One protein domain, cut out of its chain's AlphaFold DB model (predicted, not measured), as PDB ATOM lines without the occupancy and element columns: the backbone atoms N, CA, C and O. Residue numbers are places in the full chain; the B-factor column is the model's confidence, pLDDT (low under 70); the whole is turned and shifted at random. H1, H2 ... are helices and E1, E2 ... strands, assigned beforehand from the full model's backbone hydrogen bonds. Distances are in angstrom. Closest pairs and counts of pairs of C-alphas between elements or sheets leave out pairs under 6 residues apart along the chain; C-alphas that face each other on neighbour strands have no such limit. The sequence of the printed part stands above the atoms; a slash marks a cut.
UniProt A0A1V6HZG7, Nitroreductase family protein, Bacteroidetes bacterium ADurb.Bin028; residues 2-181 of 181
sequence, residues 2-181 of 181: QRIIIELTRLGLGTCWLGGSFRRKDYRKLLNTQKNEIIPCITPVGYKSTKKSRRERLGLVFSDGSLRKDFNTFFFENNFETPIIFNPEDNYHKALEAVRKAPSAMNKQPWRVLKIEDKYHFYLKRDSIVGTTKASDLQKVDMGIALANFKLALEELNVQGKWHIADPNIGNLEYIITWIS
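What this domain is: This is residues 2 to 181 of the 181 residues of the protein "Nitroreductase family protein" of Bacteroidetes bacterium ADurb.Bin028 (UniProt A0A1V6HZG7). One strongly twisted sheet of five strands has two helices, H4 and H5, packed over one face, with H1 packed on the side of H5 away from the sheet; beyond this body, long loops with the two small helices H2 and H3 spread out at one end, and residues 54 to 60, of which 54 to 57 belong to H3, stick out. The printed part has 180 residues, with five named helices and five named strands in the order H1 H2 H3 E1 H4 E2 E3 H5 E4 E5. The sheet is mixed, in the order E1 E2 E3 E5 E4. The class is mixed, helices and strands, though under half of the residues are in named elements. The whole is compact, with a radius of gyration of the C-alphas of 17.8 A and spans of 48 by 41 by 31 A.

Where its parts are: Find C-alpha 2 at (173.077, 319.609, 246.149); from there H1 runs over residues 2 to 10, 12.5 A long. Next come H2, residues 24 to 30, 9.9 A, and H3, residues 54 to 57. Strand E1 is residues 75 to 77, and H4, residues 91 to 101, is 15.4 A long. Look then for E2, residues 111 to 116, 16.4 A, and E3, residues 119 to 124, 16.6 A. The longest helix, H5, begins at C-alpha 138, at (176.909, 318.008, 233.056), and runs 27.1 A over residues 138 to 156. E4 is residues 162 to 164, and E5, residues 174 to 180, 18.7 A long, ends at C-alpha 180 at (178.321, 299.282, 250.492).

How they stand to each other: Begin with the sheet, whose edge strands are E1 and E4. E1 and E2 are parallel, with N 76 and O 113 at 2.9 A, within hydrogen-bond range. E2 and E3 form an antiparallel hairpin, with N 114 and O 121 at 2.9 A. E3 and E5 are antiparallel, with N 122 and O 177 at 2.8 A; E4 and E5 form another antiparallel hairpin, with N 164 and O 178 at 2.8 A. H4 and H5 make two layers with the sheet, helices on one face of it. H5 lies over E3 at a height over the sheet of 9.0 A and runs along the strands, at 13 degrees to E3 on the local plane. H4 touches residues 146 to 154 of H5, closest at the C-alphas of Ala 95 and Phe 150, 4.9 A apart; they run opposite ways at a steep tilt of 35.4 degrees, only just past shallow. E1, H4, E2 are a strand-helix-strand unit, two parallel neighbours with a helix between, with a left-handed crossover; E3, H5, E4 are a split one, with E5 between its strands and a right-handed crossover. H1 touches H5, closest at the C-alphas of Gln 2 and Ile 145, 5.7 A, at a steep tilt of 57 degrees, the same way. H2 and H3 touch no helix and are not on the sheet. In H1, H2, H4 and H5 every O i to N i+4 pair is within hydrogen-bond range; H3 is too short for such a pair.

The domain as a whole: The two farthest C-alphas are those of Arg 54 and Glu 117, 50.4 A apart. The printed part has no cut and ends at residue 181, the chain's last. The links H1 to H2, H2 to H3, H3 to E1, E1 to H4 and E3 to H5 are long; a short antiparallel pairing joins residues 14 to 15 with 45 to 46. In the B-factor column the mean pLDDT of the printed part is 89.7, and it is under 70 at residue 50, residues 52 to 66 and residues 131 to 135.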
ATOM      1  N   GLN A   2     174.440 320.147 245.955       96.69
ATOM      2  CA  GLN A   2     173.077 319.609 246.149       96.69
ATOM      3  C   GLN A   2     172.585 319.630 247.612       96.69
ATOM      4  O   GLN A   2     171.443 319.999 247.854       96.69
ATOM      5  N   ARG A   3     173.450 319.336 248.594       96.50
ATOM      6  CA  ARG A   3     173.117 319.472 250.029       96.50
ATOM      7  C   ARG A   3     172.680 320.894 250.412       96.50
ATOM      8  O   ARG A   3     171.725 321.054 251.155       96.50
ATOM      9  N   ILE A   4     173.337 321.916 249.854       96.81
ATOM     10  CA  ILE A   4     172.972 323.328 250.062       96.81
ATOM     11  C   ILE A   4     171.597 323.603 249.446       96.81
ATOM     12  O   ILE A   4     170.769 324.246 250.070       96.81
ATOM     13  N   ILE A   5     171.329 323.088 248.245       96.69
ATOM     14  CA  ILE A   5     170.030 323.252 247.574       96.69
ATOM     15  C   ILE A   5     168.885 322.627 248.382       96.69
ATOM     16  O   ILE A   5     167.819 323.231 248.493       96.69
ATOM     17  N   ILE A   6     169.101 321.444 248.962       95.25
ATOM     18  CA  ILE A   6     168.111 320.788 249.828       95.25
ATOM     19  C   ILE A   6     167.857 321.632 251.083       95.25
ATOM     20  O   ILE A   6     166.701 321.871 251.423       95.25
ATOM     21  N   GLU A   7     168.906 322.172 251.705       96.38
ATOM     22  CA  GLU A   7     168.758 323.048 252.871       96.38
ATOM     23  C   GLU A   7     168.040 324.364 252.532       96.38
ATOM     24  O   GLU A   7     167.122 324.774 253.234       96.38
ATOM     25  N   LEU A   8     168.368 324.997 251.401       96.31
ATOM     26  CA  LEU A   8     167.645 326.176 250.912       96.31
ATOM     27  C   LEU A   8     166.159 325.865 250.683       96.31
ATOM     28  O   LEU A   8     165.301 326.668 251.042       96.31
ATOM     29  N   THR A   9     165.848 324.682 250.147       93.88
ATOM     30  CA  THR A   9     164.462 324.228 249.960       93.88
ATOM     31  C   THR A   9     163.742 324.077 251.301       93.88
ATOM     32  O   THR A   9     162.599 324.515 251.427       93.88
ATOM     33  N   ARG A  10     164.414 323.530 252.326       94.00
ATOM     34  CA  ARG A  10     163.893 323.437 253.701       94.00
ATOM     35  C   ARG A  10     163.585 324.816 254.295       94.00
ATOM     36  O   ARG A  10     162.597 324.967 255.004       94.00
ATOM     37  N   LEU A  11     164.388 325.825 253.956       96.06
ATOM     38  CA  LEU A  11     164.179 327.229 254.333       96.06
ATOM     39  C   LEU A  11     163.114 327.951 253.477       96.06
ATOM     40  O   LEU A  11     162.923 329.156 253.622       96.06
ATOM     41  N   GLY A  12     162.425 327.246 252.574       93.12
ATOM     42  CA  GLY A  12     161.384 327.814 251.713       93.12
ATOM     43  C   GLY A  12     161.908 328.585 250.496       93.12
ATOM     44  O   GLY A  12     161.139 329.287 249.832       93.12
ATOM     45  N   LEU A  13     163.200 328.464 250.172       94.31
ATOM     46  CA  LEU A  13     163.819 329.110 249.017       94.31
ATOM     47  C   LEU A  13     163.786 328.194 247.790       94.31
ATOM     48  O   LEU A  13     164.143 327.018 247.834       94.31
ATOM     49  N   GLY A  14     163.384 328.764 246.658       91.06
ATOM     50  CA  GLY A  14     163.448 328.124 245.353       91.06
ATOM     51  C   GLY A  14     164.845 328.223 244.746       91.06
ATOM     52  O   GLY A  14     165.542 329.226 244.906       91.06
ATOM     53  N   THR A  15     165.231 327.184 244.007       93.69
ATOM     54  CA  THR A  15     166.511 327.101 243.294       93.69
ATOM     55  C   THR A  15     166.322 326.522 241.892       93.69
ATOM     56  O   THR A  15     165.285 325.934 241.580       93.69
ATOM     57  N   CYS A  16     167.313 326.700 241.017       90.88
ATOM     58  CA  CYS A  16     167.312 326.107 239.675       90.88
ATOM     59  C   CYS A  16     168.731 325.738 239.233       90.88
ATOM     60  O   CYS A  16     169.655 326.530 239.395       90.88
ATOM     61  N   TRP A  17     168.938 324.553 238.666       91.94
ATOM     62  CA  TRP A  17     170.245 324.184 238.121       91.94
ATOM     63  C   TRP A  17     170.446 324.813 236.741       91.94
ATOM     64  O   TRP A  17     169.736 324.491 235.789       91.94
ATOM     65  N   LEU A  18     171.448 325.687 236.609       89.25
ATOM     66  CA  LEU A  18     171.823 326.302 235.335       89.25
ATOM     67  C   LEU A  18     173.187 325.774 234.886       89.25
ATOM     68  O   LEU A  18     174.235 326.250 235.319       89.25
ATOM     69  N   GLY A  19     173.162 324.782 233.995       85.50
ATOM     70  CA  GLY A  19     174.354 324.239 233.335       85.50
ATOM     71  C   GLY A  19     174.535 324.748 231.899       85.50
ATOM     72  O   GLY A  19     175.642 325.076 231.491       85.50
ATOM     73  N   GLY A  20     173.467 324.850 231.106       78.50
ATOM     74  CA  GLY A  20     173.563 325.220 229.683       78.50
ATOM     75  C   GLY A  20     173.361 326.708 229.375       78.50
ATOM     76  O   GLY A  20     173.846 327.200 228.364       78.50
ATOM     77  N   SER A  21     172.654 327.433 230.242       75.56
ATOM     78  CA  SER A  21     171.979 328.693 229.894       75.56
ATOM     79  C   SER A  21     172.615 329.967 230.463       75.56
ATOM     80  O   SER A  21     172.048 331.047 230.301       75.56
ATOM     81  N   PHE A  22     173.785 329.883 231.107       84.56
ATOM     82  CA  PHE A  22     174.474 331.047 231.676       84.56
ATOM     83  C   PHE A  22     175.763 331.401 230.925       84.56
ATOM     84  O   PHE A  22     176.476 330.542 230.394       84.56
ATOM     85  N   ARG A  23     176.095 332.698 230.905       86.56
ATOM     86  CA  ARG A  23     177.286 333.229 230.236       86.56
ATOM     87  C   ARG A  23     178.540 332.988 231.072       86.56
ATOM     88  O   ARG A  23     179.025 333.873 231.764       86.56
ATOM     89  N   ARG A  24     179.102 331.779 230.987       87.94
ATOM     90  CA  ARG A  24     180.318 331.374 231.726       87.94
ATOM     91  C   ARG A  24     181.468 332.382 231.660       87.94
ATOM     92  O   ARG A  24     182.161 332.552 232.653       87.94
ATOM     93  N   LYS A  25     181.697 333.016 230.502       87.38
ATOM     94  CA  LYS A  25     182.775 334.008 230.323       87.38
ATOM     95  C   LYS A  25     182.606 335.209 231.259       87.38
ATOM     96  O   LYS A  25     183.583 335.633 231.865       87.38
ATOM     97  N   ASP A  26     181.375 335.688 231.419       90.62
ATOM     98  CA  ASP A  26     181.061 336.854 232.247       90.62
ATOM     99  C   ASP A  26     181.339 336.546 233.726       90.62
ATOM    100  O   ASP A  26     182.009 337.318 234.405       90.62
ATOM    101  N   TYR A  27     180.926 335.364 234.197       90.12
ATOM    102  CA  TYR A  27     181.191 334.917 235.570       90.12
ATOM    103  C   TYR A  27     182.669 334.624 235.830       90.12
ATOM    104  O   TYR A  27     183.162 334.950 236.903       90.12
ATOM    105  N   ARG A  28     183.399 334.059 234.859       90.19
ATOM    106  CA  ARG A  28     184.854 333.870 234.981       90.19
ATOM    107  C   ARG A  28     185.587 335.193 235.179       90.19
ATOM    108  O   ARG A  28     186.464 335.280 236.030       90.19
ATOM    109  N   LYS A  29     185.198 336.226 234.420       91.50
ATOM    110  CA  LYS A  29     185.745 337.580 234.567       91.50
ATOM    111  C   LYS A  29     185.372 338.189 235.921       91.50
ATOM    112  O   LYS A  29     186.237 338.747 236.580       91.50
ATOM    113  N   LEU A  30     184.108 338.066 236.327       93.31
ATOM    114  CA  LEU A  30     183.612 338.612 237.593       93.31
ATOM    115  C   LEU A  30     184.298 337.987 238.815       93.31
ATOM    116  O   LEU A  30     184.634 338.695 239.755       93.31
ATOM    117  N   LEU A  31     184.498 336.668 238.797       92.88
ATOM    118  CA  LEU A  31     185.098 335.911 239.898       92.88
ATOM    119  C   LEU A  31     186.630 335.825 239.809       92.88
ATOM    120  O   LEU A  31     187.241 335.187 240.657       92.88
ATOM    121  N   ASN A  32     187.242 336.440 238.790       92.94
ATOM    122  CA  ASN A  32     188.681 336.392 238.528       92.94
ATOM    123  C   ASN A  32     189.260 334.958 238.538       92.94
ATOM    124  O   ASN A  32     190.273 334.683 239.178       92.94
ATOM    125  N   THR A  33     188.583 334.032 237.851       90.94
ATOM    126  CA  THR A  33     188.944 332.604 237.866       90.94
ATOM    127  C   THR A  33     190.263 332.324 237.149       90.94
ATOM    128  O   THR A  33     190.508 332.875 236.071       90.94
ATOM    129  N   GLN A  34     191.040 331.374 237.661       90.50
ATOM    130  CA  GLN A  34     192.274 330.885 237.045       90.50
ATOM    131  C   GLN A  34     192.009 330.034 235.791       90.50
ATOM    132  O   GLN A  34     190.911 329.526 235.558       90.50
ATOM    133  N   LYS A  35     193.040 329.839 234.956       83.00
ATOM    134  CA  LYS A  35     192.928 329.124 233.664       83.00
ATOM    135  C   LYS A  35     192.459 327.667 233.807       83.00
ATOM    136  O   LYS A  35     191.818 327.144 232.897       83.00
ATOM    137  N   ASN A  36     192.783 327.021 234.923       86.81
ATOM    138  CA  ASN A  36     192.404 325.647 235.254       86.81
ATOM    139  C   ASN A  36     191.076 325.546 236.029       86.81
ATOM    140  O   ASN A  36     190.629 324.437 236.311       86.81
ATOM    141  N   GLU A  37     190.428 326.667 236.352       89.31
ATOM    142  CA  GLU A  37     189.154 326.669 237.063       89.31
ATOM    143  C   GLU A  37     187.963 326.606 236.100       89.31
ATOM    144  O   GLU A  37     187.876 327.269 235.053       89.31
ATOM    145  N   ILE A  38     186.983 325.791 236.483       87.94
ATOM    146  CA  ILE A  38     185.746 325.618 235.733       87.94
ATOM    147  C   ILE A  38     184.545 325.966 236.603       87.94
ATOM    148  O   ILE A  38     184.481 325.624 237.778       87.94
ATOM    149  N   ILE A  39     183.560 326.616 235.985       90.75
ATOM    150  CA  ILE A  39     182.236 326.825 236.573       90.75
ATOM    151  C   ILE A  39     181.298 325.856 235.846       90.75
ATOM    152  O   ILE A  39     180.843 326.167 234.733       90.75
ATOM    153  N   PRO A  40     181.064 324.649 236.395       89.31
ATOM    154  CA  PRO A  40     180.252 323.645 235.717       89.31
ATOM    155  C   PRO A  40     178.786 324.079 235.636       89.31
ATOM    156  O   PRO A  40     178.124 323.879 234.617       89.31
ATOM    157  N   CYS A  41     178.301 324.726 236.691       91.44
ATOM    158  CA  CYS A  41     176.915 325.120 236.876       91.44
ATOM    159  C   CYS A  41     176.819 326.272 237.881       91.44
ATOM    160  O   CYS A  41     177.747 326.519 238.650       91.44
ATOM    161  N   ILE A  42     175.676 326.952 237.873       92.69
ATOM    162  CA  ILE A  42     175.283 327.937 238.885       92.69
ATOM    163  C   ILE A  42     173.841 327.663 239.321       92.69
ATOM    164  O   ILE A  42     173.105 326.951 238.631       92.69
ATOM    165  N   THR A  43     173.420 328.247 240.443       94.06
ATOM    166  CA  THR A  43     172.018 328.211 240.866       94.06
ATOM    167  C   THR A  43     171.563 329.578 241.379       94.06
ATOM    168  O   THR A  43     172.210 330.123 242.273       94.06
ATOM    169  N   PRO A  44     170.503 330.187 240.811       93.31
ATOM    170  CA  PRO A  44     169.845 331.312 241.453       93.31
ATOM    171  C   PRO A  44     169.086 330.821 242.688       93.31
ATOM    172  O   PRO A  44     168.611 329.684 242.720       93.31
ATOM    173  N   VAL A  45     168.941 331.698 243.676       95.31
ATOM    174  CA  VAL A  45     168.222 331.434 244.926       95.31
ATOM    175  C   VAL A  45     167.232 332.569 245.154       95.31
ATOM    176  O   VAL A  45     167.589 333.736 244.996       95.31
ATOM    177  N   GLY A  46     165.992 332.245 245.510       93.50
ATOM    178  CA  GLY A  46     164.990 333.261 245.828       93.50
ATOM    179  C   GLY A  46     163.619 332.682 246.145       93.50
ATOM    180  O   GLY A  46     163.396 331.478 246.054       93.50
ATOM    181  N   TYR A  47     162.678 333.546 246.513       90.38
ATOM    182  CA  TYR A  47     161.306 333.134 246.795       90.38
ATOM    183  C   TYR A  47     160.533 332.844 245.509       90.38
ATOM    184  O   TYR A  47     160.665 333.544 244.502       90.38
ATOM    185  N   LYS A  48     159.692 331.809 245.550       78.31
ATOM    186  CA  LYS A  48     158.839 331.442 244.421       78.31
ATOM    187  C   LYS A  48     157.852 332.577 244.132       78.31
ATOM    188  O   LYS A  48     157.088 332.982 245.003       78.31
ATOM    189  N   SER A  49     157.843 333.066 242.893       76.69
ATOM    190  CA  SER A  49     156.842 334.037 242.439       76.69
ATOM    191  C   SER A  49     155.443 333.416 242.483       76.69
ATOM    192  O   SER A  49     155.237 332.297 242.014       76.69
ATOM    193  N   THR A  50     154.462 334.166 242.988       69.81
ATOM    194  CA  THR A  50     153.038 333.791 242.936       69.81
ATOM    195  C   THR A  50     152.453 333.924 241.528       69.81
ATOM    196  O   THR A  50     151.453 333.287 241.200       69.81
ATOM    197  N   LYS A  51     153.084 334.727 240.664       71.19
ATOM    198  CA  LYS A  51     152.662 334.942 239.276       71.19
ATOM    199  C   LYS A  51     153.434 334.013 238.348       71.19
ATOM    200  O   LYS A  51     154.666 334.054 238.336       71.19
ATOM    201  N   LYS A  52     152.703 333.244 237.530       63.91
ATOM    202  CA  LYS A  52     153.287 332.488 236.415       63.91
ATOM    203  C   LYS A  52     153.989 333.448 235.457       63.91
ATOM    204  O   LYS A  52     153.450 334.510 235.128       63.91
ATOM    205  N   SER A  53     155.182 333.084 234.998       68.81
ATOM    206  CA  SER A  53     155.903 333.890 234.010       68.81
ATOM    207  C   SER A  53     155.138 333.928 232.675       68.81
ATOM    208  O   SER A  53     154.358 333.029 232.361       68.81
ATOM    209  N   ARG A  54     155.358 334.957 231.838       59.75
ATOM    210  CA  ARG A  54     154.705 335.040 230.510       59.75
ATOM    211  C   ARG A  54     154.985 333.800 229.647       59.75
ATOM    212  O   ARG A  54     154.105 333.374 228.910       59.75
ATOM    213  N   ARG A  55     156.176 333.200 229.774       62.66
ATOM    214  CA  ARG A  55     156.546 331.955 229.077       62.66
ATOM    215  C   ARG A  55     155.788 330.738 229.606       62.66
ATOM    216  O   ARG A  55     155.335 329.935 228.802       62.66
ATOM    217  N   GLU A  56     155.604 330.630 230.922       64.50
ATOM    218  CA  GLU A  56     154.780 329.576 231.537       64.50
ATOM    219  C   GLU A  56     153.314 329.684 231.118       64.50
ATOM    220  O   GLU A  56     152.689 328.676 230.809       64.50
ATOM    221  N   ARG A  57     152.768 330.907 231.054       61.75
ATOM    222  CA  ARG A  57     151.390 331.136 230.596       61.75
ATOM    223  C   ARG A  57     151.182 330.734 229.132       61.75
ATOM    224  O   ARG A  57     150.089 330.310 228.782       61.75
ATOM    225  N   LEU A  58     152.217 330.867 228.304       63.31
ATOM    226  CA  LEU A  58     152.212 330.476 226.892       63.31
ATOM    227  C   LEU A  58     152.591 328.999 226.666       63.31
ATOM    228  O   LEU A  58     152.720 328.588 225.520       63.31
ATOM    229  N   GLY A  59     152.816 328.207 227.724       58.41
ATOM    230  CA  GLY A  59     153.201 326.795 227.595       58.41
ATOM    231  C   GLY A  59     154.597 326.566 226.998       58.41
ATOM    232  O   GLY A  59     154.935 325.450 226.628       58.41
ATOM    233  N   LEU A  60     155.437 327.604 226.922       54.38
ATOM    234  CA  LEU A  60     156.762 327.564 226.284       54.38
ATOM    235  C   LEU A  60     157.863 326.997 227.200       54.38
ATOM    236  O   LEU A  60     159.053 327.107 226.896       54.38
ATOM    237  N   VAL A  61     157.496 326.440 228.356       57.06
ATOM    238  CA  VAL A  61     158.434 325.749 229.247       57.06
ATOM    239  C   VAL A  61     158.524 324.299 228.788       57.06
ATOM    240  O   VAL A  61     157.714 323.461 229.159       57.06
ATOM    241  N   PHE A  62     159.537 324.015 227.973       49.38
ATOM    242  CA  PHE A  62     159.783 322.711 227.339       49.38
ATOM    243  C   PHE A  62     160.170 321.573 228.304       49.38
ATOM    244  O   PHE A  62     160.533 320.486 227.864       49.38
ATOM    245  N   SER A  63     160.121 321.793 229.617       53.75
ATOM    246  CA  SER A  63     160.422 320.763 230.607       53.75
ATOM    247  C   SER A  63     159.630 321.022 231.880       53.75
ATOM    248  O   SER A  63     160.014 321.871 232.690       53.75
ATOM    249  N   ASP A  64     158.546 320.280 232.082       60.53
ATOM    250  CA  ASP A  64     157.996 320.145 233.421       60.53
ATOM    251  C   ASP A  64     158.994 319.336 234.261       60.53
ATOM    252  O   ASP A  64     159.094 318.110 234.173       60.53
ATOM    253  N   GLY A  65     159.788 320.061 235.049       59.78
ATOM    254  CA  GLY A  65     160.776 319.494 235.956       59.78
ATOM    255  C   GLY A  65     160.166 318.717 237.123       59.78
ATOM    256  O   GLY A  65     160.932 318.238 237.955       59.78
ATOM    257  N   SER A  66     158.837 318.583 237.210       67.50
ATOM    258  CA  SER A  66     158.155 317.711 238.173       67.50
ATOM    259  C   SER A  66     157.900 316.299 237.635       67.50
ATOM    260  O   SER A  66     157.817 315.358 238.421       67.50
ATOM    261  N   LEU A  67     157.864 316.120 236.308       78.31
ATOM    262  CA  LEU A  67     157.673 314.804 235.704       78.31
ATOM    263  C   LEU A  67     158.885 313.917 235.985       78.31
ATOM    264  O   LEU A  67     160.039 314.334 235.837       78.31
ATOM    265  N   ARG A  68     158.639 312.672 236.375       86.12
ATOM    266  CA  ARG A  68     159.671 311.654 236.580       86.12
ATOM    267  C   ARG A  68     159.251 310.377 235.890       86.12
ATOM    268  O   ARG A  68     158.064 310.071 235.848       86.12
ATOM    269  N   LYS A  69     160.230 309.649 235.351       91.06
ATOM    270  CA  LYS A  69     159.965 308.310 234.816       91.06
ATOM    271  C   LYS A  69     159.704 307.349 235.978       91.06
ATOM    272  O   LYS A  69     160.012 307.663 237.138       91.06
ATOM    273  N   ASP A  70     159.146 306.193 235.655       94.44
ATOM    274  CA  ASP A  70     158.821 305.170 236.642       94.44
ATOM    275  C   ASP A  70     160.074 304.634 237.333       94.44
ATOM    276  O   ASP A  70     161.139 304.522 236.721       94.44
ATOM    277  N   PHE A  71     159.936 304.286 238.614       95.94
ATOM    278  CA  PHE A  71     161.009 303.754 239.465       95.94
ATOM    279  C   PHE A  71     161.761 302.597 238.791       95.94
ATOM    280  O   PHE A  71     162.990 302.616 238.676       95.94
ATOM    281  N   ASN A  72     161.001 301.672 238.207       94.81
ATOM    282  CA  ASN A  72     161.481 300.465 237.535       94.81
ATOM    283  C   ASN A  72     162.318 300.756 236.270       94.81
ATOM    284  O   ASN A  72     162.932 299.856 235.711       94.81
ATOM    285  N   THR A  73     162.374 302.010 235.804       95.38
ATOM    286  CA  THR A  73     163.225 302.426 234.671       95.38
ATOM    287  C   THR A  73     164.703 302.559 235.061       95.38
ATOM    288  O   THR A  73     165.582 302.585 234.188       95.38
ATOM    289  N   PHE A  74     164.987 302.730 236.355       97.56
ATOM    290  CA  PHE A  74     166.297 303.169 236.837       97.56
ATOM    291  C   PHE A  74     167.013 302.162 237.725       97.56
ATOM    292  O   PHE A  74     168.244 302.210 237.784       97.56
ATOM    293  N   PHE A  75     166.277 301.293 238.411       98.31
ATOM    294  CA  PHE A  75     166.806 300.482 239.499       98.31
ATOM    295  C   PHE A  75     166.544 299.005 239.238       98.31
ATOM    296  O   PHE A  75     165.409 298.617 238.960       98.31
ATOM    297  N   PHE A  76     167.599 298.202 239.314       98.00
ATOM    298  CA  PHE A  76     167.601 296.812 238.872       98.00
ATOM    299  C   PHE A  76     168.296 295.904 239.883       98.00
ATOM    300  O   PHE A  76     169.140 296.373 240.644       98.00
ATOM    301  N   GLU A  77     167.970 294.617 239.870       96.94
ATOM    302  CA  GLU A  77     168.557 293.599 240.741       96.94
ATOM    303  C   GLU A  77     169.277 292.528 239.915       96.94
ATOM    304  O   GLU A  77     168.718 291.977 238.970       96.94
ATOM    305  N   ASN A  78     170.530 292.230 240.272       95.62
ATOM    306  CA  ASN A  78     171.443 291.261 239.646       95.62
ATOM    307  C   ASN A  78     171.848 291.537 238.181       95.62
ATOM    308  O   ASN A  78     173.004 291.332 237.821       95.62
ATOM    309  N   ASN A  79     170.947 292.030 237.331       95.12
ATOM    310  CA  ASN A  79     171.196 292.416 235.936       95.12
ATOM    311  C   ASN A  79     170.348 293.644 235.543       95.12
ATOM    312  O   ASN A  79     169.427 294.009 236.259       95.12
ATOM    313  N   PHE A  80     170.613 294.276 234.393       96.06
ATOM    314  CA  PHE A  80     169.864 295.460 233.917       96.06
ATOM    315  C   PHE A  80     168.504 295.152 233.259       96.06
ATOM    316  O   PHE A  80     167.901 296.041 232.657       96.06
ATOM    317  N   GLU A  81     168.022 293.916 233.349       95.38
ATOM    318  CA  GLU A  81     166.745 293.474 232.771       95.38
ATOM    319  C   GLU A  81     165.684 293.235 233.851       95.38
ATOM    320  O   GLU A  81     164.491 293.256 233.560       95.38
ATOM    321  N   THR A  82     166.108 293.065 235.106       97.19
ATOM    322  CA  THR A  82     165.240 292.730 236.238       97.19
ATOM    323  C   THR A  82     165.019 293.970 237.108       97.19
ATOM    324  O   THR A  82     165.887 294.306 237.915       97.19
ATOM    325  N   PRO A  83     163.906 294.709 236.947       97.69
ATOM    326  CA  PRO A  83     163.657 295.909 237.735       97.69
ATOM    327  C   PRO A  83     163.367 295.571 239.200       97.69
ATOM    328  O   PRO A  83     162.667 294.606 239.500       97.69
ATOM    329  N   ILE A  84     163.840 296.422 240.111       97.25
ATOM    330  CA  ILE A  84     163.466 296.348 241.527       97.25
ATOM    331  C   ILE A  84     161.992 296.732 241.670       97.25
ATOM    332  O   ILE A  84     161.574 297.800 241.217       97.25
ATOM    333  N   ILE A  85     161.214 295.892 242.353       95.56
ATOM    334  CA  ILE A  85     159.850 296.228 242.767       95.56
ATOM    335  C   ILE A  85     159.940 297.124 244.002       95.56
ATOM    336  O   ILE A  85     160.477 296.730 245.038       95.56
ATOM    337  N   PHE A  86     159.425 298.348 243.886       96.62
ATOM    338  CA  PHE A  86     159.455 299.314 244.978       96.62
ATOM    339  C   PHE A  86     158.728 298.778 246.223       96.62
ATOM    340  O   PHE A  86     157.579 298.347 246.148       96.62
ATOM    341  N   ASN A  87     159.397 298.870 247.374       97.00
ATOM    342  CA  ASN A  87     158.845 298.540 248.687       97.00
ATOM    343  C   ASN A  87     158.960 299.787 249.578       97.00
ATOM    344  O   ASN A  87     160.086 300.182 249.882       97.00
ATOM    345  N   PRO A  88     157.845 300.412 249.996       95.81
ATOM    346  CA  PRO A  88     157.882 301.615 250.820       95.81
ATOM    347  C   PRO A  88     158.412 301.375 252.235       95.81
ATOM    348  O   PRO A  88     158.763 302.350 252.886       95.81
ATOM    349  N   GLU A  89     158.504 300.132 252.709       97.56
ATOM    350  CA  GLU A  89     159.075 299.817 254.026       97.56
ATOM    351  C   GLU A  89     160.604 299.676 253.987       97.56
ATOM    352  O   GLU A  89     161.268 299.808 255.014       97.56
ATOM    353  N   ASP A  90     161.184 299.482 252.801       97.56
ATOM    354  CA  ASP A  90     162.626 299.333 252.623       97.56
ATOM    355  C   ASP A  90     163.319 300.710 252.577       97.56
ATOM    356  O   ASP A  90     163.022 301.574 251.744       97.56
ATOM    357  N   ASN A  91     164.273 300.928 253.486       98.06
ATOM    358  CA  ASN A  91     164.979 302.205 253.604       98.06
ATOM    359  C   ASN A  91     165.880 302.517 252.397       98.06
ATOM    360  O   ASN A  91     166.001 303.681 252.007       98.06
ATOM    361  N   TYR A  92     166.464 301.506 251.758       98.19
ATOM    362  CA  TYR A  92     167.213 301.694 250.522       98.19
ATOM    363  C   TYR A  92     166.286 302.018 249.354       98.19
ATOM    364  O   TYR A  92     166.622 302.868 248.530       98.19
ATOM    365  N   HIS A  93     165.089 301.435 249.297       98.06
ATOM    366  CA  HIS A  93     164.097 301.796 248.282       98.06
ATOM    367  C   HIS A  93     163.606 303.239 248.454       98.06
ATOM    368  O   HIS A  93     163.502 303.963 247.462       98.06
ATOM    369  N   LYS A  94     163.402 303.711 249.693       98.56
ATOM    370  CA  LYS A  94     163.148 305.140 249.976       98.56
ATOM    371  C   LYS A  94     164.295 306.031 249.477       98.56
ATOM    372  O   LYS A  94     164.043 307.082 248.885       98.56
ATOM    373  N   ALA A  95     165.548 305.610 249.659       98.44
ATOM    374  CA  ALA A  95     166.708 306.349 249.162       98.44
ATOM    375  C   ALA A  95     166.812 306.342 247.624       98.44
ATOM    376  O   ALA A  95     167.101 307.378 247.020       98.44
ATOM    377  N   LEU A  96     166.518 305.219 246.962       98.50
ATOM    378  CA  LEU A  96     166.410 305.145 245.499       98.50
ATOM    379  C   LEU A  96     165.262 306.021 244.977       98.50
ATOM    380  O   LEU A  96     165.396 306.690 243.954       98.50
ATOM    381  N   GLU A  97     164.157 306.117 245.707       98.19
ATOM    382  CA  GLU A  97     163.061 307.022 245.364       98.19
ATOM    383  C   GLU A  97     163.486 308.499 245.467       98.19
ATOM    384  O   GLU A  97     163.110 309.321 244.625       98.19
ATOM    385  N   ALA A  98     164.344 308.849 246.432       98.00
ATOM    386  CA  ALA A  98     164.970 310.172 246.487       98.00
ATOM    387  C   ALA A  98     165.890 310.426 245.278       98.00
ATOM    388  O   ALA A  98     165.864 311.518 244.703       98.00
ATOM    389  N   VAL A  99     166.642 309.412 244.828       98.31
ATOM    390  CA  VAL A  99     167.419 309.481 243.577       98.31
ATOM    391  C   VAL A  99     166.505 309.729 242.383       98.31
ATOM    392  O   VAL A  99     166.779 310.620 241.584       98.31
ATOM    393  N   ARG A 100     165.387 309.005 242.274       97.31
ATOM    394  CA  ARG A 100     164.412 309.198 241.192       97.31
ATOM    395  C   ARG A 100     163.896 310.634 241.157       97.31
ATOM    396  O   ARG A 100     163.774 311.214 240.084       97.31
ATOM    397  N   LYS A 101     163.627 311.234 242.319       95.50
ATOM    398  CA  LYS A 101     163.134 312.617 242.437       95.50
ATOM    399  C   LYS A 101     164.202 313.686 242.194       95.50
ATOM    400  O   LYS A 101     163.836 314.840 241.948       95.50
ATOM    401  N   ALA A 102     165.486 313.337 242.196       96.19
ATOM    402  CA  ALA A 102     166.581 314.278 241.986       96.19
ATOM    403  C   ALA A 102     166.438 315.074 240.665       96.19
ATOM    404  O   ALA A 102     165.905 314.555 239.677       96.19
ATOM    405  N   PRO A 103     166.876 316.348 240.614       94.69
ATOM    406  CA  PRO A 103     166.910 317.106 239.366       94.69
ATOM    407  C   PRO A 103     168.032 316.607 238.443       94.69
ATOM    408  O   PRO A 103     169.042 316.077 238.898       94.69
ATOM    409  N   SER A 104     167.869 316.811 237.136       92.81
ATOM    410  CA  SER A 104     168.914 316.556 236.134       92.81
ATOM    411  C   SER A 104     168.788 317.505 234.950       92.81
ATOM    412  O   SER A 104     167.700 318.030 234.676       92.81
ATOM    413  N   ALA A 105     169.884 317.727 234.227       90.38
ATOM    414  CA  ALA A 105     169.876 318.533 233.016       90.38
ATOM    415  C   ALA A 105     168.837 318.003 232.008       90.38
ATOM    416  O   ALA A 105     168.779 316.812 231.702       90.38
ATOM    417  N   MET A 106     167.967 318.905 231.532       85.69
ATOM    418  CA  MET A 106     166.824 318.592 230.654       85.69
ATOM    419  C   MET A 106     165.927 317.446 231.165       85.69
ATOM    420  O   MET A 106     165.260 316.786 230.371       85.69
ATOM    421  N   ASN A 107     165.922 317.195 232.479       89.25
ATOM    422  CA  ASN A 107     165.187 316.108 233.123       89.25
ATOM    423  C   ASN A 107     165.507 314.703 232.555       89.25
ATOM    424  O   ASN A 107     164.650 313.814 232.539       89.25
ATOM    425  N   LYS A 108     166.734 314.484 232.055       91.75
ATOM    426  CA  LYS A 108     167.111 313.223 231.388       91.75
ATOM    427  C   LYS A 108     167.161 312.014 232.317       91.75
ATOM    428  O   LYS A 108     166.889 310.907 231.845       91.75
ATOM    429  N   GLN A 109     167.449 312.231 233.604       94.81
ATOM    430  CA  GLN A 109     167.553 311.195 234.641       94.81
ATOM    431  C   GLN A 109     168.526 310.077 234.202       94.81
ATOM    432  O   GLN A 109     168.111 308.949 233.906       94.81
ATOM    433  N   PRO A 110     169.826 310.402 234.044       96.19
ATOM    434  CA  PRO A 110     170.773 309.520 233.366       96.19
ATOM    435  C   PRO A 110     171.308 308.387 234.260       96.19
ATOM    436  O   PRO A 110     172.034 307.522 233.780       96.19
ATOM    437  N   TRP A 111     170.948 308.362 235.543       98.19
ATOM    438  CA  TRP A 111     171.387 307.342 236.495       98.19
ATOM    439  C   TRP A 111     170.755 305.976 236.230       98.19
ATOM    440  O   TRP A 111     169.589 305.857 235.843       98.19
ATOM    441  N   ARG A 112     171.531 304.927 236.478       98.06
ATOM    442  CA  ARG A 112     171.082 303.542 236.624       98.06
ATOM    443  C   ARG A 112     171.710 302.977 237.890       98.06
ATOM    444  O   ARG A 112     172.867 303.283 238.162       98.06
ATOM    445  N   VAL A 113     170.966 302.196 238.666       98.38
ATOM    446  CA  VAL A 113     171.497 301.529 239.862       98.38
ATOM    447  C   VAL A 113     171.240 300.041 239.749       98.38
ATOM    448  O   VAL A 113     170.114 299.629 239.479       98.38
ATOM    449  N   LEU A 114     172.291 299.258 239.950       98.00
ATOM    450  CA  LEU A 114     172.235 297.809 239.996       98.00
ATOM    451  C   LEU A 114     172.493 297.357 241.433       98.00
ATOM    452  O   LEU A 114     173.555 297.650 241.984       98.00
ATOM    453  N   LYS A 115     171.526 296.667 242.032       97.56
ATOM    454  CA  LYS A 115     171.665 296.005 243.326       97.56
ATOM    455  C   LYS A 115     172.226 294.604 243.110       97.56
ATOM    456  O   LYS A 115     171.666 293.835 242.332       97.56
ATOM    457  N   ILE A 116     173.321 294.286 243.789       96.31
ATOM    458  CA  ILE A 116     173.901 292.940 243.850       96.31
ATOM    459  C   ILE A 116     174.187 292.672 245.316       96.31
ATOM    460  O   ILE A 116     174.951 293.421 245.928       96.31
ATOM    461  N   GLU A 117     173.554 291.641 245.876       93.69
ATOM    462  CA  GLU A 117     173.555 291.409 247.327       93.69
ATOM    463  C   GLU A 117     173.105 292.698 248.056       93.69
ATOM    464  O   GLU A 117     172.038 293.240 247.736       93.69
ATOM    465  N   ASP A 118     173.942 293.214 248.960       93.12
ATOM    466  CA  ASP A 118     173.735 294.440 249.742       93.12
ATOM    467  C   ASP A 118     174.499 295.656 249.178       93.12
ATOM    468  O   ASP A 118     174.745 296.646 249.872       93.12
ATOM    469  N   LYS A 119     174.921 295.590 247.909       97.31
ATOM    470  CA  LYS A 119     175.680 296.651 247.234       97.31
ATOM    471  C   LYS A 119     174.835 297.323 246.166       97.31
ATOM    472  O   LYS A 119     174.164 296.661 245.378       97.31
ATOM    473  N   TYR A 120     174.938 298.647 246.086       98.19
ATOM    474  CA  TYR A 120     174.248 299.458 245.080       98.19
ATOM    475  C   TYR A 120     175.277 300.108 244.159       98.19
ATOM    476  O   TYR A 120     175.969 301.052 244.542       98.19
ATOM    477  N   HIS A 121     175.395 299.593 242.939       98.25
ATOM    478  CA  HIS A 121     176.340 300.058 241.928       98.25
ATOM    479  C   HIS A 121     175.673 301.120 241.050       98.25
ATOM    480  O   HIS A 121     174.691 300.838 240.363       98.25
ATOM    481  N   PHE A 122     176.194 302.345 241.073       98.50
ATOM    482  CA  PHE A 122     175.685 303.467 240.294       98.50
ATOM    483  C   PHE A 122     176.407 303.561 238.956       98.50
ATOM    484  O   PHE A 122     177.636 303.608 238.893       98.50
ATOM    485  N   TYR A 123     175.614 303.685 237.898       98.44
ATOM    486  CA  TYR A 123     176.065 303.832 236.527       98.44
ATOM    487  C   TYR A 123     175.445 305.068 235.887       98.44
ATOM    488  O   TYR A 123     174.321 305.480 236.194       98.44
ATOM    489  N   LEU A 124     176.179 305.629 234.938       97.38
ATOM    490  CA  LEU A 124     175.761 306.706 234.072       97.38
ATOM    491  C   LEU A 124     175.389 306.146 232.693       97.38
ATOM    492  O   LEU A 124     176.231 305.662 231.936       97.38
ATOM    493  N   LYS A 125     174.111 306.274 232.328       95.81
ATOM    494  CA  LYS A 125     173.638 306.093 230.954       95.81
ATOM    495  C   LYS A 125     173.744 307.423 230.212       95.81
ATOM    496  O   LYS A 125     172.932 308.329 230.412       95.81
ATOM    497  N   ARG A 126     174.763 307.539 229.357       93.25
ATOM    498  CA  ARG A 126     175.019 308.738 228.547       93.25
ATOM    499  C   ARG A 126     173.827 309.085 227.658       93.25
ATOM    500  O   ARG A 126     173.176 308.209 227.094       93.25
ATOM    501  N   ASP A 127     173.559 310.382 227.547       89.81
ATOM    502  CA  ASP A 127     172.542 310.938 226.656       89.81
ATOM    503  C   ASP A 127     173.272 311.823 225.647       89.81
ATOM    504  O   ASP A 127     174.029 312.712 226.030       89.81
ATOM    505  N   SER A 128     173.082 311.562 224.356       82.50
ATOM    506  CA  SER A 128     173.816 312.255 223.292       82.50
ATOM    507  C   SER A 128     173.468 313.743 223.182       82.50
ATOM    508  O   SER A 128     174.257 314.515 222.641       82.50
ATOM    509  N   ILE A 129     172.304 314.156 223.698       78.25
ATOM    510  CA  ILE A 129     171.829 315.541 223.651       78.25
ATOM    511  C   ILE A 129     172.397 316.320 224.837       78.25
ATOM    512  O   ILE A 129     172.884 317.440 224.681       78.25
ATOM    513  N   VAL A 130     172.372 315.720 226.027       72.50
ATOM    514  CA  VAL A 130     172.988 316.283 227.235       72.50
ATOM    515  C   VAL A 130     174.433 315.799 227.313       72.50
ATOM    516  O   VAL A 130     174.806 315.010 228.168       72.50
ATOM    517  N   GLY A 131     175.247 316.251 226.360       62.59
ATOM    518  CA  GLY A 131     176.653 315.873 226.255       62.59
ATOM    519  C   GLY A 131     177.607 316.770 227.048       62.59
ATOM    520  O   GLY A 131     177.254 317.839 227.559       62.59
ATOM    521  N   THR A 132     178.867 316.341 227.103       59.50
ATOM    522  CA  THR A 132     180.000 317.124 227.604       59.50
ATOM    523  C   THR A 132     180.090 318.437 226.829       59.50
ATOM    524  O   THR A 132     180.344 318.453 225.626       59.50
ATOM    525  N   THR A 133     179.908 319.572 227.502       61.03
ATOM    526  CA  THR A 133     180.304 320.847 226.890       61.03
ATOM    527  C   THR A 133     181.826 320.955 226.947       61.03
ATOM    528  O   THR A 133     182.446 320.376 227.838       61.03
ATOM    529  N   LYS A 134     182.445 321.784 226.089       56.78
ATOM    530  CA  LYS A 134     183.888 322.106 226.188       56.78
ATOM    531  C   LYS A 134     184.324 322.600 227.585       56.78
ATOM    532  O   LYS A 134     185.516 322.691 227.838       56.78
ATOM    533  N   ALA A 135     183.384 322.968 228.464       65.38
ATOM    534  CA  ALA A 135     183.655 323.512 229.792       65.38
ATOM    535  C   ALA A 135     183.401 322.538 230.959       65.38
ATOM    536  O   ALA A 135     184.008 322.730 232.008       65.38
ATOM    537  N   SER A 136     182.491 321.565 230.826       78.31
ATOM    538  CA  SER A 136     182.156 320.612 231.897       78.31
ATOM    539  C   SER A 136     181.243 319.480 231.419       78.31
ATOM    540  O   SER A 136     180.371 319.691 230.567       78.31
ATOM    541  N   ASP A 137     181.385 318.317 232.054       90.12
ATOM    542  CA  ASP A 137     180.485 317.170 231.933       90.12
ATOM    543  C   ASP A 137     179.262 317.345 232.850       90.12
ATOM    544  O   ASP A 137     179.339 317.128 234.060       90.12
ATOM    545  N   LEU A 138     178.134 317.781 232.282       90.50
ATOM    546  CA  LEU A 138     176.909 318.008 233.056       90.50
ATOM    547  C   LEU A 138     176.274 316.704 233.545       90.50
ATOM    548  O   LEU A 138     175.672 316.706 234.613       90.50
ATOM    549  N   GLN A 139     176.451 315.586 232.840       93.81
ATOM    550  CA  GLN A 139     175.878 314.319 233.291       93.81
ATOM    551  C   GLN A 139     176.608 313.775 234.522       93.81
ATOM    552  O   GLN A 139     175.982 313.172 235.388       93.81
ATOM    553  N   LYS A 140     177.913 314.047 234.664       94.56
ATOM    554  CA  LYS A 140     178.631 313.776 235.924       94.56
ATOM    555  C   LYS A 140     178.158 314.671 237.070       94.56
ATOM    556  O   LYS A 140     178.101 314.211 238.208       94.56
ATOM    557  N   VAL A 141     177.762 315.916 236.785       94.75
ATOM    558  CA  VAL A 141     177.083 316.768 237.780       94.75
ATOM    559  C   VAL A 141     175.740 316.148 238.175       94.75
ATOM    560  O   VAL A 141     175.478 316.029 239.368       94.75
ATOM    561  N   ASP A 142     174.941 315.682 237.210       96.00
ATOM    562  CA  ASP A 142     173.668 314.993 237.471       96.00
ATOM    563  C   ASP A 142     173.864 313.736 238.338       96.00
ATOM    564  O   ASP A 142     173.100 313.509 239.276       96.00
ATOM    565  N   MET A 143     174.923 312.953 238.099       97.94
ATOM    566  CA  MET A 143     175.278 311.830 238.975       97.94
ATOM    567  C   MET A 143     175.631 312.304 240.388       97.94
ATOM    568  O   MET A 143     175.133 311.743 241.357       97.94
ATOM    569  N   GLY A 144     176.420 313.372 240.537       97.81
ATOM    570  CA  GLY A 144     176.715 313.952 241.851       97.81
ATOM    571  C   GLY A 144     175.462 314.421 242.603       97.81
ATOM    572  O   GLY A 144     175.377 314.273 243.822       97.81
ATOM    573  N   ILE A 145     174.462 314.941 241.884       98.06
ATOM    574  CA  ILE A 145     173.150 315.284 242.443       98.06
ATOM    575  C   ILE A 145     172.429 314.014 242.913       98.06
ATOM    576  O   ILE A 145     171.974 313.972 244.056       98.06
ATOM    577  N   ALA A 146     172.337 312.983 242.073       98.38
ATOM    578  CA  ALA A 146     171.700 311.709 242.412       98.38
ATOM    579  C   ALA A 146     172.332 311.063 243.658       98.38
ATOM    580  O   ALA A 146     171.630 310.778 244.628       98.38
ATOM    581  N   LEU A 147     173.660 310.927 243.680       98.56
ATOM    582  CA  LEU A 147     174.417 310.351 244.797       98.56
ATOM    583  C   LEU A 147     174.206 311.132 246.102       98.56
ATOM    584  O   LEU A 147     174.075 310.536 247.171       98.56
ATOM    585  N   ALA A 148     174.130 312.464 246.026       98.38
ATOM    586  CA  ALA A 148     173.830 313.288 247.191       98.38
ATOM    587  C   ALA A 148     172.409 313.048 247.724       98.38
ATOM    588  O   ALA A 148     172.241 312.965 248.935       98.38
ATOM    589  N   ASN A 149     171.399 312.912 246.853       98.44
ATOM    590  CA  ASN A 149     170.028 312.604 247.285       98.44
ATOM    591  C   ASN A 149     169.943 311.214 247.934       98.44
ATOM    592  O   ASN A 149     169.307 311.082 248.974       98.44
ATOM    593  N   PHE A 150     170.627 310.212 247.370       98.56
ATOM    594  CA  PHE A 150     170.712 308.873 247.957       98.56
ATOM    595  C   PHE A 150     171.298 308.913 249.371       98.56
ATOM    596  O   PHE A 150     170.669 308.464 250.324       98.56
ATOM    597  N   LYS A 151     172.487 309.514 249.516       98.25
ATOM    598  CA  LYS A 151     173.193 309.588 250.799       98.25
ATOM    599  C   LYS A 151     172.402 310.362 251.849       98.25
ATOM    600  O   LYS A 151     172.296 309.893 252.972       98.25
ATOM    601  N   LEU A 152     171.838 311.517 251.493       97.94
ATOM    602  CA  LEU A 152     171.058 312.330 252.432       97.94
ATOM    603  C   LEU A 152     169.785 311.611 252.893       97.94
ATOM    604  O   LEU A 152     169.419 311.724 254.056       97.94
ATOM    605  N   ALA A 153     169.134 310.848 252.008       98.00
ATOM    606  CA  ALA A 153     167.983 310.035 252.388       98.00
ATOM    607  C   ALA A 153     168.369 308.907 253.359       98.00
ATOM    608  O   ALA A 153     167.665 308.689 254.337       98.00
ATOM    609  N   LEU A 154     169.493 308.220 253.127       98.12
ATOM    610  CA  LEU A 154     169.988 307.199 254.059       98.12
ATOM    611  C   LEU A 154     170.405 307.794 255.409       98.12
ATOM    612  O   LEU A 154     170.099 307.202 256.439       98.12
ATOM    613  N   GLU A 155     171.047 308.966 255.411       97.12
ATOM    614  CA  GLU A 155     171.409 309.689 256.638       97.12
ATOM    615  C   GLU A 155     170.170 310.030 257.478       97.12
ATOM    616  O   GLU A 155     170.163 309.758 258.674       97.12
ATOM    617  N   GLU A 156     169.102 310.540 256.855       96.94
ATOM    618  CA  GLU A 156     167.820 310.807 257.528       96.94
ATOM    619  C   GLU A 156     167.182 309.528 258.097       96.94
ATOM    620  O   GLU A 156     166.602 309.526 259.181       96.94
ATOM    621  N   LEU A 157     167.322 308.409 257.384       97.44
ATOM    622  CA  LEU A 157     166.814 307.098 257.795       97.44
ATOM    623  C   LEU A 157     167.756 306.355 258.761       97.44
ATOM    624  O   LEU A 157     167.483 305.207 259.106       97.44
ATOM    625  N   ASN A 158     168.848 306.990 259.205       97.69
ATOM    626  CA  ASN A 158     169.885 306.413 260.069       97.69
ATOM    627  C   ASN A 158     170.541 305.131 259.518       97.69
ATOM    628  O   ASN A 158     171.054 304.309 260.279       97.69
ATOM    629  N   VAL A 159     170.566 304.962 258.195       97.69
ATOM    630  CA  VAL A 159     171.235 303.837 257.532       97.69
ATOM    631  C   VAL A 159     172.701 304.188 257.281       97.69
ATOM    632  O   VAL A 159     173.020 305.185 256.631       97.69
ATOM    633  N   GLN A 160     173.598 303.355 257.806       96.31
ATOM    634  CA  GLN A 160     175.042 303.510 257.640       96.31
ATOM    635  C   GLN A 160     175.533 302.855 256.345       96.31
ATOM    636  O   GLN A 160     174.879 301.991 255.769       96.31
ATOM    637  N   GLY A 161     176.698 303.298 255.886       95.56
ATOM    638  CA  GLY A 161     177.382 302.736 254.731       95.56
ATOM    639  C   GLY A 161     178.405 303.713 254.168       95.56
ATOM    640  O   GLY A 161     178.647 304.799 254.710       95.56
ATOM    641  N   LYS A 162     179.047 303.316 253.075       97.19
ATOM    642  CA  LYS A 162     180.179 304.047 252.506       97.19
ATOM    643  C   LYS A 162     180.290 303.854 251.003       97.19
ATOM    644  O   LYS A 162     179.895 302.838 250.433       97.19
ATOM    645  N   TRP A 163     180.875 304.861 250.368       98.00
ATOM    646  CA  TRP A 163     181.180 304.844 248.947       98.00
ATOM    647  C   TRP A 163     182.501 304.121 248.680       98.00
ATOM    648  O   TRP A 163     183.503 304.388 249.339       98.00
ATOM    649  N   HIS A 164     182.507 303.253 247.674       96.94
ATOM    650  CA  HIS A 164     183.667 302.496 247.220       96.94
ATOM    651  C   HIS A 164     183.757 302.481 245.698       96.94
ATOM    652  O   HIS A 164     182.742 302.450 245.002       96.94
ATOM    653  N   ILE A 165     184.987 302.443 245.190       96.56
ATOM    654  CA  ILE A 165     185.269 302.097 243.796       96.56
ATOM    655  C   ILE A 165     185.433 300.578 243.756       96.56
ATOM    656  O   ILE A 165     186.453 300.045 244.184       96.56
ATOM    657  N   ALA A 166     184.383 299.893 243.322       92.44
ATOM    658  CA  ALA A 166     184.288 298.439 243.244       92.44
ATOM    659  C   ALA A 166     183.395 298.081 242.048       92.44
ATOM    660  O   ALA A 166     182.237 297.685 242.212       92.44
ATOM    661  N   ASP A 167     183.916 298.320 240.844       93.19
ATOM    662  CA  ASP A 167     183.216 298.025 239.595       93.19
ATOM    663  C   ASP A 167     183.103 296.501 239.413       93.19
ATOM    664  O   ASP A 167     184.132 295.824 239.330       93.19
ATOM    665  N   PRO A 168     181.884 295.933 239.370       91.81
ATOM    666  CA  PRO A 168     181.701 294.511 239.120       91.81
ATOM    667  C   PRO A 168     181.897 294.151 237.635       91.81
ATOM    668  O   PRO A 168     181.789 292.977 237.295       91.81
ATOM    669  N   ASN A 169     182.188 295.125 236.760       92.75
ATOM    670  CA  ASN A 169     182.325 294.979 235.308       92.75
ATOM    671  C   ASN A 169     181.065 294.387 234.652       92.75
ATOM    672  O   ASN A 169     181.141 293.453 233.853       92.75
ATOM    673  N   ILE A 170     179.890 294.921 235.004       89.81
ATOM    674  CA  ILE A 170     178.599 294.439 234.496       89.81
ATOM    675  C   ILE A 170     177.980 295.452 233.533       89.81
ATOM    676  O   ILE A 170     177.729 296.607 233.880       89.81
ATOM    677  N   GLY A 171     177.630 294.970 232.340       85.38
ATOM    678  CA  GLY A 171     176.967 295.754 231.301       85.38
ATOM    679  C   GLY A 171     177.891 296.753 230.597       85.38
ATOM    680  O   GLY A 171     179.100 296.762 230.789       85.38
ATOM    681  N   ASN A 172     177.295 297.608 229.760       90.06
ATOM    682  CA  ASN A 172     178.016 298.557 228.895       90.06
ATOM    683  C   ASN A 172     177.811 300.026 229.309       90.06
ATOM    684  O   ASN A 172     178.005 300.941 228.506       90.06
ATOM    685  N   LEU A 173     177.322 300.267 230.527       94.56
ATOM    686  CA  LEU A 173     177.103 301.616 231.049       94.56
ATOM    687  C   LEU A 173     178.369 302.130 231.740       94.56
ATOM    688  O   LEU A 173     179.176 301.347 232.227       94.56
ATOM    689  N   GLU A 174     178.535 303.451 231.818       96.00
ATOM    690  CA  GLU A 174     179.688 304.043 232.503       96.00
ATOM    691  C   GLU A 174     179.532 303.858 234.015       96.00
ATOM    692  O   GLU A 174     178.653 304.465 234.626       96.00
ATOM    693  N   TYR A 175     180.368 303.020 234.624       97.94
ATOM    694  CA  TYR A 175     180.414 302.867 236.075       97.94
ATOM    695  C   TYR A 175     180.838 304.175 236.756       97.94
ATOM    696  O   TYR A 175     181.735 304.878 236.284       97.94
ATOM    697  N   ILE A 176     180.189 304.506 237.876       97.88
ATOM    698  CA  ILE A 176     180.491 305.704 238.667       97.88
ATOM    699  C   ILE A 176     181.054 305.330 240.033       97.88
ATOM    700  O   ILE A 176     182.169 305.731 240.360       97.88
ATOM    701  N   ILE A 177     180.267 304.636 240.859       98.44
ATOM    702  CA  ILE A 177     180.635 304.321 242.245       98.44
ATOM    703  C   ILE A 177     179.683 303.282 242.838       98.44
ATOM    704  O   ILE A 177     178.559 303.117 242.363       98.44
ATOM    705  N   THR A 178     180.094 302.624 243.916       98.44
ATOM    706  CA  THR A 178     179.279 301.651 244.646       98.44
ATOM    707  C   THR A 178     179.032 302.112 246.072       98.44
ATOM    708  O   THR A 178     179.954 302.566 246.745       98.44
ATOM    709  N   TRP A 179     177.796 301.974 246.544       98.31
ATOM    710  CA  TRP A 179     177.474 302.031 247.966       98.31
ATOM    711  C   TRP A 179     177.543 300.632 248.568       98.31
ATOM    712  O   TRP A 179     176.978 299.693 248.004       98.31
ATOM    713  N   ILE A 180     178.224 300.511 249.703       95.88
ATOM    714  CA  ILE A 180     178.321 299.282 250.492       95.88
ATOM    715  C   ILE A 180     177.836 299.614 251.902       95.88
ATOM    716  O   ILE A 180     178.311 300.598 252.486       95.88
ATOM    717  N   SER A 181     176.880 298.828 252.401       83.44
ATOM    718  CA  SER A 181     176.388 298.920 253.779       83.44
ATOM    719  C   SER A 181     177.428 298.486 254.807       83.44
ATOM    720  O   SER A 181     178.347 297.714 254.454       83.44
TER     721      SER A 181